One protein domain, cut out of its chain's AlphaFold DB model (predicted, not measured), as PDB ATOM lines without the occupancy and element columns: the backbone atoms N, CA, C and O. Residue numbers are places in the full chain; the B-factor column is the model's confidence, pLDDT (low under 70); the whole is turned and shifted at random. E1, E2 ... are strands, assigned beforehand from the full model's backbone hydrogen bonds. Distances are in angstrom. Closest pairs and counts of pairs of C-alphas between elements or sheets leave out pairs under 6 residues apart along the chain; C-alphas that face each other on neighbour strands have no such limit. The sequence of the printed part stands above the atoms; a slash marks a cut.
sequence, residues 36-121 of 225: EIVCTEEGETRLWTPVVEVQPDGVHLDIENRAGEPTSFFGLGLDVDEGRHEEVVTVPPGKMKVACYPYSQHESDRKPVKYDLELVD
ATOM      1  N   GLU A  36     209.200 251.519 230.079       98.06
ATOM      2  CA  GLU A  36     210.023 250.388 229.645       98.06
ATOM      3  C   GLU A  36     209.724 249.141 230.496       98.06
ATOM      4  O   GLU A  36     209.995 249.107 231.708       98.06
ATOM      5  N   ILE A  37     209.163 248.110 229.855       97.75
ATOM      6  CA  ILE A  37     208.753 246.852 230.492       97.75
ATOM      7  C   ILE A  37     209.420 245.670 229.792       97.75
ATOM      8  O   ILE A  37     209.341 245.524 228.579       97.75
ATOM      9  N   VAL A  38     210.005 244.763 230.571       98.25
ATOM     10  CA  VAL A  38     210.484 243.470 230.072       98.25
ATOM     11  C   VAL A  38     209.711 242.345 230.748       98.25
ATOM     12  O   VAL A  38     209.730 242.235 231.979       98.25
ATOM     13  N   CYS A  39     209.084 241.482 229.953       97.81
ATOM     14  CA  CYS A  39     208.580 240.193 230.416       97.81
ATOM     15  C   CYS A  39     209.689 239.159 230.259       97.81
ATOM     16  O   CYS A  39     210.187 238.938 229.156       97.81
ATOM     17  N   THR A  40     210.131 238.558 231.360       97.12
ATOM     18  CA  THR A  40     211.206 237.560 231.329       97.12
ATOM     19  C   THR A  40     210.712 236.224 230.772       97.12
ATOM     20  O   THR A  40     209.512 235.977 230.697       97.12
ATOM     21  N   GLU A  41     211.647 235.323 230.459       95.56
ATOM     22  CA  GLU A  41     211.359 233.933 230.059       95.56
ATOM     23  C   GLU A  41     210.521 233.162 231.097       95.56
ATOM     24  O   GLU A  41     209.822 232.214 230.761       95.56
ATOM     25  N   GLU A  42     210.554 233.577 232.367       91.00
ATOM     26  CA  GLU A  42     209.760 232.982 233.451       91.00
ATOM     27  C   GLU A  42     208.382 233.656 233.623       91.00
ATOM     28  O   GLU A  42     207.614 233.309 234.527       91.00
ATOM     29  N   GLY A  43     208.065 234.642 232.780       89.69
ATOM     30  CA  GLY A  43     206.853 235.450 232.870       89.69
ATOM     31  C   GLY A  43     206.892 236.528 233.952       89.69
ATOM     32  O   GLY A  43     205.851 237.073 234.314       89.69
ATOM     33  N   GLU A  44     208.065 236.834 234.512       94.25
ATOM     34  CA  GLU A  44     208.201 237.907 235.496       94.25
ATOM     35  C   GLU A  44     208.237 239.274 234.815       94.25
ATOM     36  O   GLU A  44     208.753 239.428 233.712       94.25
ATOM     37  N   THR A  45     207.741 240.295 235.506       97.25
ATOM     38  CA  THR A  45     207.820 241.684 235.035       97.25
ATOM     39  C   THR A  45     209.087 242.344 235.554       97.25
ATOM     40  O   THR A  45     209.395 242.251 236.744       97.25
ATOM     41  N   ARG A  46     209.790 243.072 234.687       97.31
ATOM     42  CA  ARG A  46     210.788 244.075 235.070       97.31
ATOM     43  C   ARG A  46     210.349 245.426 234.530       97.31
ATOM     44  O   ARG A  46     210.169 245.567 233.329       97.31
ATOM     45  N   LEU A  47     210.179 246.388 235.430       96.88
ATOM     46  CA  LEU A  47     209.794 247.759 235.111       96.88
ATOM     47  C   LEU A  47     210.991 248.677 235.369       96.88
ATOM     48  O   LEU A  47     211.431 248.795 236.516       96.88
ATOM     49  N   TRP A  48     211.525 249.302 234.322       95.25
ATOM     50  CA  TRP A  48     212.728 250.140 234.426       95.25
ATOM     51  C   TRP A  48     212.414 251.609 234.705       95.25
ATOM     52  O   TRP A  48     213.182 252.290 235.384       95.25
ATOM     53  N   THR A  49     211.256 252.080 234.248       95.56
ATOM     54  CA  THR A  49     210.801 253.470 234.374       95.56
ATOM     55  C   THR A  49     209.506 253.526 235.198       95.56
ATOM     56  O   THR A  49     208.407 253.561 234.647       95.56
ATOM     57  N   PRO A  50     209.590 253.511 236.539       95.56
ATOM     58  CA  PRO A  50     208.406 253.471 237.400       95.56
ATOM     59  C   PRO A  50     207.646 254.804 237.485       95.56
ATOM     60  O   PRO A  50     206.551 254.832 238.038       95.56
ATOM     61  N   VAL A  51     208.214 255.904 236.976       97.38
ATOM     62  CA  VAL A  51     207.563 257.221 236.886       97.38
ATOM     63  C   VAL A  51     207.716 257.731 235.456       97.38
ATOM     64  O   VAL A  51     208.848 257.876 234.984       97.38
ATOM     65  N   VAL A  52     206.601 257.991 234.778       97.81
ATOM     66  CA  VAL A  52     206.565 258.340 233.349       97.81
ATOM     67  C   VAL A  52     205.686 259.560 233.126       97.81
ATOM     68  O   VAL A  52     204.616 259.677 233.720       97.81
ATOM     69  N   GLU A  53     206.163 260.475 232.293       97.88
ATOM     70  CA  GLU A  53     205.416 261.644 231.848       97.88
ATOM     71  C   GLU A  53     204.581 261.270 230.629       97.88
ATOM     72  O   GLU A  53     205.081 260.655 229.688       97.88
ATOM     73  N   VAL A  54     203.294 261.594 230.682       98.00
ATOM     74  CA  VAL A  54     202.367 261.327 229.581       98.00
ATOM     75  C   VAL A  54     202.576 262.338 228.452       98.00
ATOM     76  O   VAL A  54     203.011 263.460 228.699       98.00
ATOM     77  N   GLN A  55     202.254 261.950 227.221       97.94
ATOM     78  CA  GLN A  55     202.378 262.792 226.030       97.94
ATOM     79  C   GLN A  55     200.990 263.197 225.495       97.94
ATOM     80  O   GLN A  55     199.980 262.615 225.906       97.94
ATOM     81  N   PRO A  56     200.896 264.191 224.587       98.00
ATOM     82  CA  PRO A  56     199.620 264.626 224.011       98.00
ATOM     83  C   PRO A  56     198.826 263.535 223.285       98.00
ATOM     84  O   PRO A  56     197.610 263.666 223.168       98.00
ATOM     85  N   ASP A  57     199.486 262.490 222.792       97.81
ATOM     86  CA  ASP A  57     198.894 261.349 222.083       97.81
ATOM     87  C   ASP A  57     198.661 260.123 222.982       97.81
ATOM     88  O   ASP A  57     197.891 259.233 222.622       97.81
ATOM     89  N   GLY A  58     199.255 260.092 224.181       97.75
ATOM     90  CA  GLY A  58     199.015 259.061 225.185       97.75
ATOM     91  C   GLY A  58     200.248 258.671 225.994       97.75
ATOM     92  O   GLY A  58     201.195 259.437 226.182       97.75
ATOM     93  N   VAL A  59     200.222 257.449 226.519       98.00
ATOM     94  CA  VAL A  59     201.326 256.848 227.270       98.00
ATOM     95  C   VAL A  59     202.098 255.928 226.343       98.00
ATOM     96  O   VAL A  59     201.572 254.912 225.894       98.00
ATOM     97  N   HIS A  60     203.354 256.278 226.088       98.25
ATOM     98  CA  HIS A  60     204.240 255.508 225.221       98.25
ATOM     99  C   HIS A  60     204.849 254.350 226.002       98.25
ATOM    100  O   HIS A  60     205.324 254.532 227.127       98.25
ATOM    101  N   LEU A  61     204.845 253.162 225.412       98.25
ATOM    102  CA  LEU A  61     205.347 251.927 226.000       98.25
ATOM    103  C   LEU A  61     206.434 251.341 225.091       98.25
ATOM    104  O   LEU A  61     206.234 251.231 223.887       98.25
ATOM    105  N   ASP A  62     207.549 250.920 225.681       98.31
ATOM    106  CA  ASP A  62     208.560 250.068 225.052       98.31
ATOM    107  C   ASP A  62     208.563 248.730 225.791       98.31
ATOM    108  O   ASP A  62     208.965 248.630 226.957       98.31
ATOM    109  N   ILE A  63     208.026 247.709 225.134       98.12
ATOM    110  CA  ILE A  63     207.751 246.412 225.737       98.12
ATOM    111  C   ILE A  63     208.631 245.363 225.077       98.12
ATOM    112  O   ILE A  63     208.573 245.159 223.870       98.12
ATOM    113  N   GLU A  64     209.390 244.619 225.875       98.44
ATOM    114  CA  GLU A  64     210.110 243.438 225.417       98.44
ATOM    115  C   GLU A  64     209.539 242.179 226.073       98.44
ATOM    116  O   GLU A  64     209.811 241.866 227.234       98.44
ATOM    117  N   ASN A  65     208.746 241.430 225.317       98.38
ATOM    118  CA  ASN A  65     208.197 240.159 225.744       98.38
ATOM    119  C   ASN A  65     209.135 239.003 225.367       98.38
ATOM    120  O   ASN A  65     209.236 238.620 224.202       98.38
ATOM    121  N   ARG A  66     209.795 238.417 226.370       98.38
ATOM    122  CA  ARG A  66     210.660 237.233 226.231       98.38
ATOM    123  C   ARG A  66     210.040 235.967 226.819       98.38
ATOM    124  O   ARG A  66     210.759 235.001 227.043       98.38
ATOM    125  N   ALA A  67     208.738 235.957 227.107       96.88
ATOM    126  CA  ALA A  67     208.075 234.812 227.732       96.88
ATOM    127  C   ALA A  67     207.940 233.591 226.795       96.88
ATOM    128  O   ALA A  67     207.547 232.520 227.247       96.88
ATOM    129  N   GLY A  68     208.262 233.732 225.502       97.25
ATOM    130  CA  GLY A  68     208.101 232.667 224.504       97.25
ATOM    131  C   GLY A  68     206.644 232.416 224.094       97.25
ATOM    132  O   GLY A  68     206.342 231.392 223.482       97.25
ATOM    133  N   GLU A  69     205.730 233.314 224.474       97.06
ATOM    134  CA  GLU A  69     204.296 233.251 224.185       97.06
ATOM    135  C   GLU A  69     203.646 234.647 224.281       97.06
ATOM    136  O   GLU A  69     204.241 235.560 224.874       97.06
ATOM    137  N   PRO A  70     202.417 234.824 223.752       97.75
ATOM    138  CA  PRO A  70     201.640 236.038 223.973       97.75
ATOM    139  C   PRO A  70     201.424 236.332 225.460       97.75
ATOM    140  O   PRO A  70     201.200 235.433 226.281       97.75
ATOM    141  N   THR A  71     201.503 237.611 225.815       97.44
ATOM    142  CA  THR A  71     201.440 238.078 227.200       97.44
ATOM    143  C   THR A  71     200.457 239.230 227.341       97.44
ATOM    144  O   THR A  71     200.587 240.246 226.662       97.44
ATOM    145  N   SER A  72     199.526 239.095 228.288       96.31
ATOM    146  CA  SER A  72     198.644 240.190 228.696       96.31
ATOM    147  C   SER A  72     199.339 241.125 229.670       96.31
ATOM    148  O   SER A  72     199.989 240.674 230.616       96.31
ATOM    149  N   PHE A  73     199.126 242.427 229.517       94.44
ATOM    150  CA  PHE A  73     199.628 243.440 230.441       94.44
ATOM    151  C   PHE A  73     198.518 243.910 231.367       94.44
ATOM    152  O   PHE A  73     197.670 244.743 231.033       94.44
ATOM    153  N   PHE A  74     198.552 243.389 232.593       92.12
ATOM    154  CA  PHE A  74     197.656 243.839 233.646       92.12
ATOM    155  C   PHE A  74     197.845 245.343 233.878       92.12
ATOM    156  O   PHE A  74     198.974 245.806 234.015       92.12
ATOM    157  N   GLY A  75     196.741 246.086 233.974       89.44
ATOM    158  CA  GLY A  75     196.736 247.527 234.245       89.44
ATOM    159  C   GLY A  75     196.794 248.415 233.000       89.44
ATOM    160  O   GLY A  75     196.323 249.543 233.081       89.44
ATOM    161  N   LEU A  76     197.297 247.903 231.870       91.94
ATOM    162  CA  LEU A  76     197.366 248.640 230.601       91.94
ATOM    163  C   LEU A  76     196.324 248.169 229.578       91.94
ATOM    164  O   LEU A  76     196.004 248.913 228.662       91.94
ATOM    165  N   GLY A  77     195.762 246.966 229.760       89.56
ATOM    166  CA  GLY A  77     194.642 246.486 228.944       89.56
ATOM    167  C   GLY A  77     195.027 246.098 227.516       89.56
ATOM    168  O   GLY A  77     194.187 246.185 226.630       89.56
ATOM    169  N   LEU A  78     196.275 245.679 227.305       94.94
ATOM    170  CA  LEU A  78     196.801 245.256 226.006       94.94
ATOM    171  C   LEU A  78     197.453 243.872 226.105       94.94
ATOM    172  O   LEU A  78     197.933 243.478 227.175       94.94
ATOM    173  N   ASP A  79     197.508 243.177 224.977       96.38
ATOM    174  CA  ASP A  79     198.209 241.908 224.797       96.38
ATOM    175  C   ASP A  79     199.296 242.104 223.736       96.38
ATOM    176  O   ASP A  79     199.038 242.735 222.712       96.38
ATOM    177  N   VAL A  80     200.499 241.566 223.957       97.25
ATOM    178  CA  VAL A  80     201.561 241.570 222.934       97.25
ATOM    179  C   VAL A  80     202.066 240.162 222.659       97.25
ATOM    180  O   VAL A  80     202.123 239.314 223.557       97.25
ATOM    181  N   ASP A  81     202.467 239.928 221.413       98.12
ATOM    182  CA  ASP A  81     203.177 238.717 221.011       98.12
ATOM    183  C   ASP A  81     204.604 238.681 221.593       98.12
ATOM    184  O   ASP A  81     205.034 239.561 222.336       98.12
ATOM    185  N   GLU A  82     205.350 237.610 221.324       97.50
ATOM    186  CA  GLU A  82     206.774 237.555 221.663       97.50
ATOM    187  C   GLU A  82     207.576 238.558 220.817       97.50
ATOM    188  O   GLU A  82     207.390 238.654 219.602       97.50
ATOM    189  N   GLY A  83     208.535 239.243 221.443       98.19
ATOM    190  CA  GLY A  83     209.417 240.199 220.778       98.19
ATOM    191  C   GLY A  83     209.382 241.582 221.413       98.19
ATOM    192  O   GLY A  83     209.023 241.743 222.579       98.19
ATOM    193  N   ARG A  84     209.822 242.587 220.652       98.25
ATOM    194  CA  ARG A  84     209.829 243.988 221.083       98.25
ATOM    195  C   ARG A  84     208.716 244.762 220.385       98.25
ATOM    196  O   ARG A  84     208.587 244.654 219.167       98.25
ATOM    197  N   HIS A  85     207.973 245.541 221.158       98.31
ATOM    198  CA  HIS A  85     206.796 246.294 220.746       98.31
ATOM    199  C   HIS A  85     206.904 247.738 221.234       98.31
ATOM    200  O   HIS A  85     207.366 247.986 222.348       98.31
ATOM    201  N   GLU A  86     206.458 248.667 220.399       98.00
ATOM    202  CA  GLU A  86     206.270 250.071 220.749       98.00
ATOM    203  C   GLU A  86     204.775 250.356 220.626       98.00
ATOM    204  O   GLU A  86     204.207 250.164 219.552       98.00
ATOM    205  N   GLU A  87     204.140 250.756 221.724       97.31
ATOM    206  CA  GLU A  87     202.686 250.930 221.803       97.31
ATOM    207  C   GLU A  87     202.347 252.288 222.421       97.31
ATOM    208  O   GLU A  87     203.091 252.804 223.259       97.31
ATOM    209  N   VAL A  88     201.191 252.844 222.057       97.38
ATOM    210  CA  VAL A  88     200.627 254.033 222.706       97.38
ATOM    211  C   VAL A  88     199.273 253.664 223.293       97.38
ATOM    212  O   VAL A  88     198.394 253.171 222.592       97.38
ATOM    213  N   VAL A  89     199.097 253.900 224.593       96.50
ATOM    214  CA  VAL A  89     197.840 253.606 225.295       96.50
ATOM    215  C   VAL A  89     197.239 254.846 225.940       96.50
ATOM    216  O   VAL A  89     197.939 255.760 226.373       96.50
ATOM    217  N   THR A  90     195.917 254.860 226.062       95.56
ATOM    218  CA  THR A  90     195.130 256.009 226.535       95.56
ATOM    219  C   THR A  90     194.694 255.864 227.996       95.56
ATOM    220  O   THR A  90     193.552 256.137 228.360       95.56
ATOM    221  N   VAL A  91     195.608 255.437 228.871       95.75
ATOM    222  CA  VAL A  91     195.323 255.306 230.311       95.75
ATOM    223  C   VAL A  91     195.455 256.655 231.045       95.75
ATOM    224  O   VAL A  91     196.354 257.439 230.719       95.75
ATOM    225  N   PRO A  92     194.605 256.943 232.052       96.88
ATOM    226  CA  PRO A  92     194.657 258.203 232.788       96.88
ATOM    227  C   PRO A  92     195.952 258.348 233.607       96.88
ATOM    228  O   PRO A  92     196.461 257.351 234.137       96.88
ATOM    229  N   PRO A  93     196.445 259.584 233.815       97.94
ATOM    230  CA  PRO A  93     197.506 259.865 234.774       97.94
ATOM    231  C   PRO A  93     197.134 259.417 236.192       97.94
ATOM    232  O   PRO A  93     195.977 259.481 236.612       97.94
ATOM    233  N   GLY A  94     198.132 259.002 236.967       97.62
ATOM    234  CA  GLY A  94     197.950 258.500 238.323       97.62
ATOM    235  C   GLY A  94     198.788 257.265 238.627       97.62
ATOM    236  O   GLY A  94     199.670 256.861 237.871       97.62
ATOM    237  N   LYS A  95     198.525 256.663 239.789       97.50
ATOM    238  CA  LYS A  95     199.233 255.465 240.252       97.50
ATOM    239  C   LYS A  95     198.477 254.215 239.847       97.50
ATOM    240  O   LYS A  95     197.298 254.075 240.164       97.50
ATOM    241  N   MET A  96     199.185 253.276 239.241       97.31
ATOM    242  CA  MET A  96     198.646 251.984 238.851       97.31
ATOM    243  C   MET A  96     199.645 250.859 239.089       97.31
ATOM    244  O   MET A  96     200.796 251.057 239.481       97.31
ATOM    245  N   LYS A  97     199.153 249.639 238.896       96.88
ATOM    246  CA  LYS A  97     199.921 248.413 239.042       96.88
ATOM    247  C   LYS A  97     200.011 247.734 237.689       96.88
ATOM    248  O   LYS A  97     198.967 247.412 237.129       96.88
ATOM    249  N   VAL A  98     201.227 247.455 237.235       97.62
ATOM    250  CA  VAL A  98     201.478 246.760 235.968       97.62
ATOM    251  C   VAL A  98     202.114 245.397 236.194       97.62
ATOM    252  O   VAL A  98     202.866 245.203 237.155       97.62
ATOM    253  N   ALA A  99     201.777 244.437 235.336       97.38
ATOM    254  CA  ALA A  99     202.430 243.136 235.303       97.38
ATOM    255  C   ALA A  99     202.268 242.455 233.941       97.38
ATOM    256  O   ALA A  99     201.177 242.468 233.375       97.38
ATOM    257  N   CYS A 100     203.323 241.791 233.490       97.62
ATOM    258  CA  CYS A 100     203.278 240.726 232.499       97.62
ATOM    259  C   CYS A 100     202.472 239.544 233.047       97.62
ATOM    260  O   CYS A 100     202.707 239.090 234.171       97.62
ATOM    261  N   TYR A 101     201.539 239.035 232.249       96.50
ATOM    262  CA  TYR A 101     200.761 237.842 232.548       96.50
ATOM    263  C   TYR A 101     200.689 236.937 231.308       96.50
ATOM    264  O   TYR A 101     199.746 237.055 230.517       96.50
ATOM    265  N   PRO A 102     201.701 236.070 231.105       96.50
ATOM    266  CA  PRO A 102     201.724 235.131 229.985       96.50
ATOM    267  C   PRO A 102     200.485 234.241 229.972       96.50
ATOM    268  O   PRO A 102     199.973 233.871 231.036       96.50
ATOM    269  N   TYR A 103     200.004 233.883 228.782       95.88
ATOM    270  CA  TYR A 103     198.719 233.194 228.619       95.88
ATOM    271  C   TYR A 103     198.686 231.839 229.327       95.88
ATOM    272  O   TYR A 103     197.690 231.506 229.973       95.88
ATOM    273  N   SER A 104     199.795 231.095 229.323       94.19
ATOM    274  CA  SER A 104     199.932 229.842 230.076       94.19
ATOM    275  C   SER A 104     199.655 229.977 231.581       94.19
ATOM    276  O   SER A 104     199.323 228.990 232.242       94.19
ATOM    277  N   GLN A 105     199.756 231.187 232.143       93.00
ATOM    278  CA  GLN A 105     199.515 231.459 233.559       93.00
ATOM    279  C   GLN A 105     198.068 231.867 233.864       93.00
ATOM    280  O   GLN A 105     197.695 231.873 235.040       93.00
ATOM    281  N   HIS A 106     197.245 232.178 232.856       92.19
ATOM    282  CA  HIS A 106     195.891 232.720 233.045       92.19
ATOM    283  C   HIS A 106     194.967 231.782 233.816       92.19
ATOM    284  O   HIS A 106     194.196 232.235 234.664       92.19
ATOM    285  N   GLU A 107     195.096 230.482 233.562       89.44
ATOM    286  CA  GLU A 107     194.327 229.420 234.217       89.44
ATOM    287  C   GLU A 107     194.933 228.969 235.554       89.44
ATOM    288  O   GLU A 107     194.378 228.108 236.237       89.44
ATOM    289  N   SER A 108     196.077 229.532 235.948       87.94
ATOM    290  CA  SER A 108     196.753 229.156 237.184       87.94
ATOM    291  C   SER A 108     196.241 229.950 238.391       87.94
ATOM    292  O   SER A 108     195.814 231.105 238.297       87.94
ATOM    293  N   ASP A 109     196.375 229.363 239.582       89.31
ATOM    294  CA  ASP A 109     196.156 230.079 240.846       89.31
ATOM    295  C   ASP A 109     197.259 231.119 241.131       89.31
ATOM    296  O   ASP A 109     197.133 231.949 242.040       89.31
ATOM    297  N   ARG A 110     198.362 231.098 240.367       85.25
ATOM    298  CA  ARG A 110     199.494 232.004 240.549       85.25
ATOM    299  C   ARG A 110     199.196 233.335 239.867       85.25
ATOM    300  O   ARG A 110     199.292 233.474 238.655       85.25
ATOM    301  N   LYS A 111     198.874 234.347 240.671       89.19
ATOM    302  CA  LYS A 111     198.757 235.725 240.180       89.19
ATOM    303  C   LYS A 111     200.142 236.320 239.895       89.19
ATOM    304  O   LYS A 111     201.071 236.051 240.663       89.19
ATOM    305  N   PRO A 112     200.285 237.136 238.836       93.12
ATOM    306  CA  PRO A 112     201.557 237.759 238.508       93.12
ATOM    307  C   PRO A 112     201.940 238.782 239.583       93.12
ATOM    308  O   PRO A 112     201.079 239.408 240.216       93.12
ATOM    309  N   VAL A 113     203.244 238.953 239.800       94.62
ATOM    310  CA  VAL A 113     203.770 239.988 240.700       94.62
ATOM    311  C   VAL A 113     203.599 241.346 240.030       94.62
ATOM    312  O   VAL A 113     204.027 241.534 238.896       94.62
ATOM    313  N   LYS A 114     202.975 242.290 240.739       96.06
ATOM    314  CA  LYS A 114     202.644 243.615 240.207       96.06
ATOM    315  C   LYS A 114     203.624 244.682 240.678       96.06
ATOM    316  O   LYS A 114     203.933 244.744 241.869       96.06
ATOM    317  N   TYR A 115     204.012 245.567 239.769       97.31
ATOM    318  CA  TYR A 115     204.924 246.683 240.013       97.31
ATOM    319  C   TYR A 115     204.179 248.016 239.999       97.31
ATOM    320  O   TYR A 115     203.178 248.156 239.302       97.31
ATOM    321  N   ASP A 116     204.641 248.969 240.809       97.69
ATOM    322  CA  ASP A 116     204.103 250.332 240.828       97.69
ATOM    323  C   ASP A 116     204.577 251.117 239.609       97.69
ATOM    324  O   ASP A 116     205.778 251.224 239.374       97.69
ATOM    325  N   LEU A 117     203.617 251.698 238.894       97.44
ATOM    326  CA  LEU A 117     203.827 252.684 237.847       97.44
ATOM    327  C   LEU A 117     203.073 253.962 238.230       97.44
ATOM    328  O   LEU A 117     201.905 253.907 238.623       97.44
ATOM    329  N   GLU A 118     203.736 255.106 238.132       98.06
ATOM    330  CA  GLU A 118     203.149 256.429 238.318       98.06
ATOM    331  C   GLU A 118     203.231 257.210 237.009       98.06
ATOM    332  O   GLU A 118     204.314 257.506 236.509       98.06
ATOM    333  N   LEU A 119     202.069 257.543 236.467       97.94
ATOM    334  CA  LEU A 119     201.923 258.391 235.297       97.94
ATOM    335  C   LEU A 119     201.685 259.823 235.765       97.94
ATOM    336  O   LEU A 119     200.768 260.074 236.555       97.94
ATOM    337  N   VAL A 120     202.513 260.752 235.305       97.94
ATOM    338  CA  VAL A 120     202.428 262.169 235.663       97.94
ATOM    339  C   VAL A 120     202.076 263.002 234.443       97.94
ATOM    340  O   VAL A 120     202.555 262.744 233.345       97.94
ATOM    341  N   ASP A 121     201.253 264.021 234.659       97.75
ATOM    342  CA  ASP A 121     200.810 264.947 233.618       97.75
ATOM    343  C   ASP A 121     201.025 266.393 234.088       97.75
ATOM    344  O   ASP A 121     200.102 267.044 234.589       97.75
TER     345      ASP A 121
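Overview. This is residues 36 to 121 of the 225 residues of an uncharacterized protein of Actinobacteria bacterium (UniProt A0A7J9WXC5). Two strongly twisted sheets of strands lie partly face to face as a small, loosely barrel-like sandwich. The sheet of five strands, E3, E9, E8, E5 and E6, is curled like part of a barrel over the sheet of four, E2, E1, E4 and E7, and the long loop of residues 103 to 114 reaches out to one end of the long axis and comes back. The printed part has 86 residues, with nine named strands, E1 to E9 in order along the chain, and no named helix; the class is all strand, and both sheets are mixed. The whole is compact, with a radius of gyration of the C-alphas of 12.3 A, and only just elongated, with spans of 36 by 23 by 19 A.

Along the chain. E1, residues 36 to 39, begins at C-alpha 36 at (210.023, 250.388, 229.645) and is 10.3 A long from first to last C-alpha. E2, residues 45 to 47, and E3, residues 51 to 53, are short strands of three residues each. E4, residues 59 to 65, is 18.1 A long and ends at C-alpha 65 at (208.197, 240.159, 225.744). E5 is residues 71 to 74, at 9.4 A, and E6 is residues 78 to 80, at 6.8 A. E7, residues 83 to 89, is 18.3 A long. E8, residues 94 to 102, is the longest strand, with 9 residues over 25.1 A. E9, residues 115 to 120, is 16.3 A long and ends at C-alpha 120 at (202.428, 262.169, 235.663).

Arrangement. The sheet of five strands runs E3, E9, E8, E5, E6, with E3 and E6 as its edge strands. E3 is parallel to E9, and N 52 and O 118 are within hydrogen-bond range at 2.9 A. E9 and E8 form a hairpin, antiparallel at 138 degrees between their directions, with N 96 and O 117 at 2.9 A. The pairing of E8 is staggered: residues 94 to 98 pair with E9 and residues 99 to 102 with E5. E8 and E5 are antiparallel, with N 101 and O 72 at 2.8 A. E5 and E6 form a hairpin, with N 73 and O 78 at 2.8 A. From edge to edge of this sheet the strands' lines turn by 77 degrees and the way across it by 116 degrees. The other sheet runs E2, E1, E4, E7, with E2 and E7 as its edge strands. E1 and E2 form a hairpin, with N 46 and O 38 at 2.8 A. E1 and E4 are parallel at 29 degrees, with N 39 and O 64 at 2.8 A. E4 and E7 are antiparallel at 161 degrees, with N 61 and O 87 at 2.8 A. Between the sheets, the closest C-alphas of E2 and E8 are those of Thr 45 and Cys 100, 5.3 A apart. Those of E1 and E8 are Cys 39 and Cys 100, at 5.7 A, and those of E2 and E9 are Leu 47 and Tyr 115, at 7.0 A. E4 and E8 are only just apart, at 8.4 A. E6 and E7 meet only through their link.

Size, cuts and confidence. The two C-alphas farthest apart are those of Pro 56 and Asp 109, at 38.6 A. The printed part, residues 36 to 121, has no cut. The link from E8 to E9, 12 residues, is long, and the seven other links are tight. The C-alphas of that long link lie 10 to 20 A from the mean of the C-alphas. The mean pLDDT of the printed part is 96.0, and no printed residue is under 70.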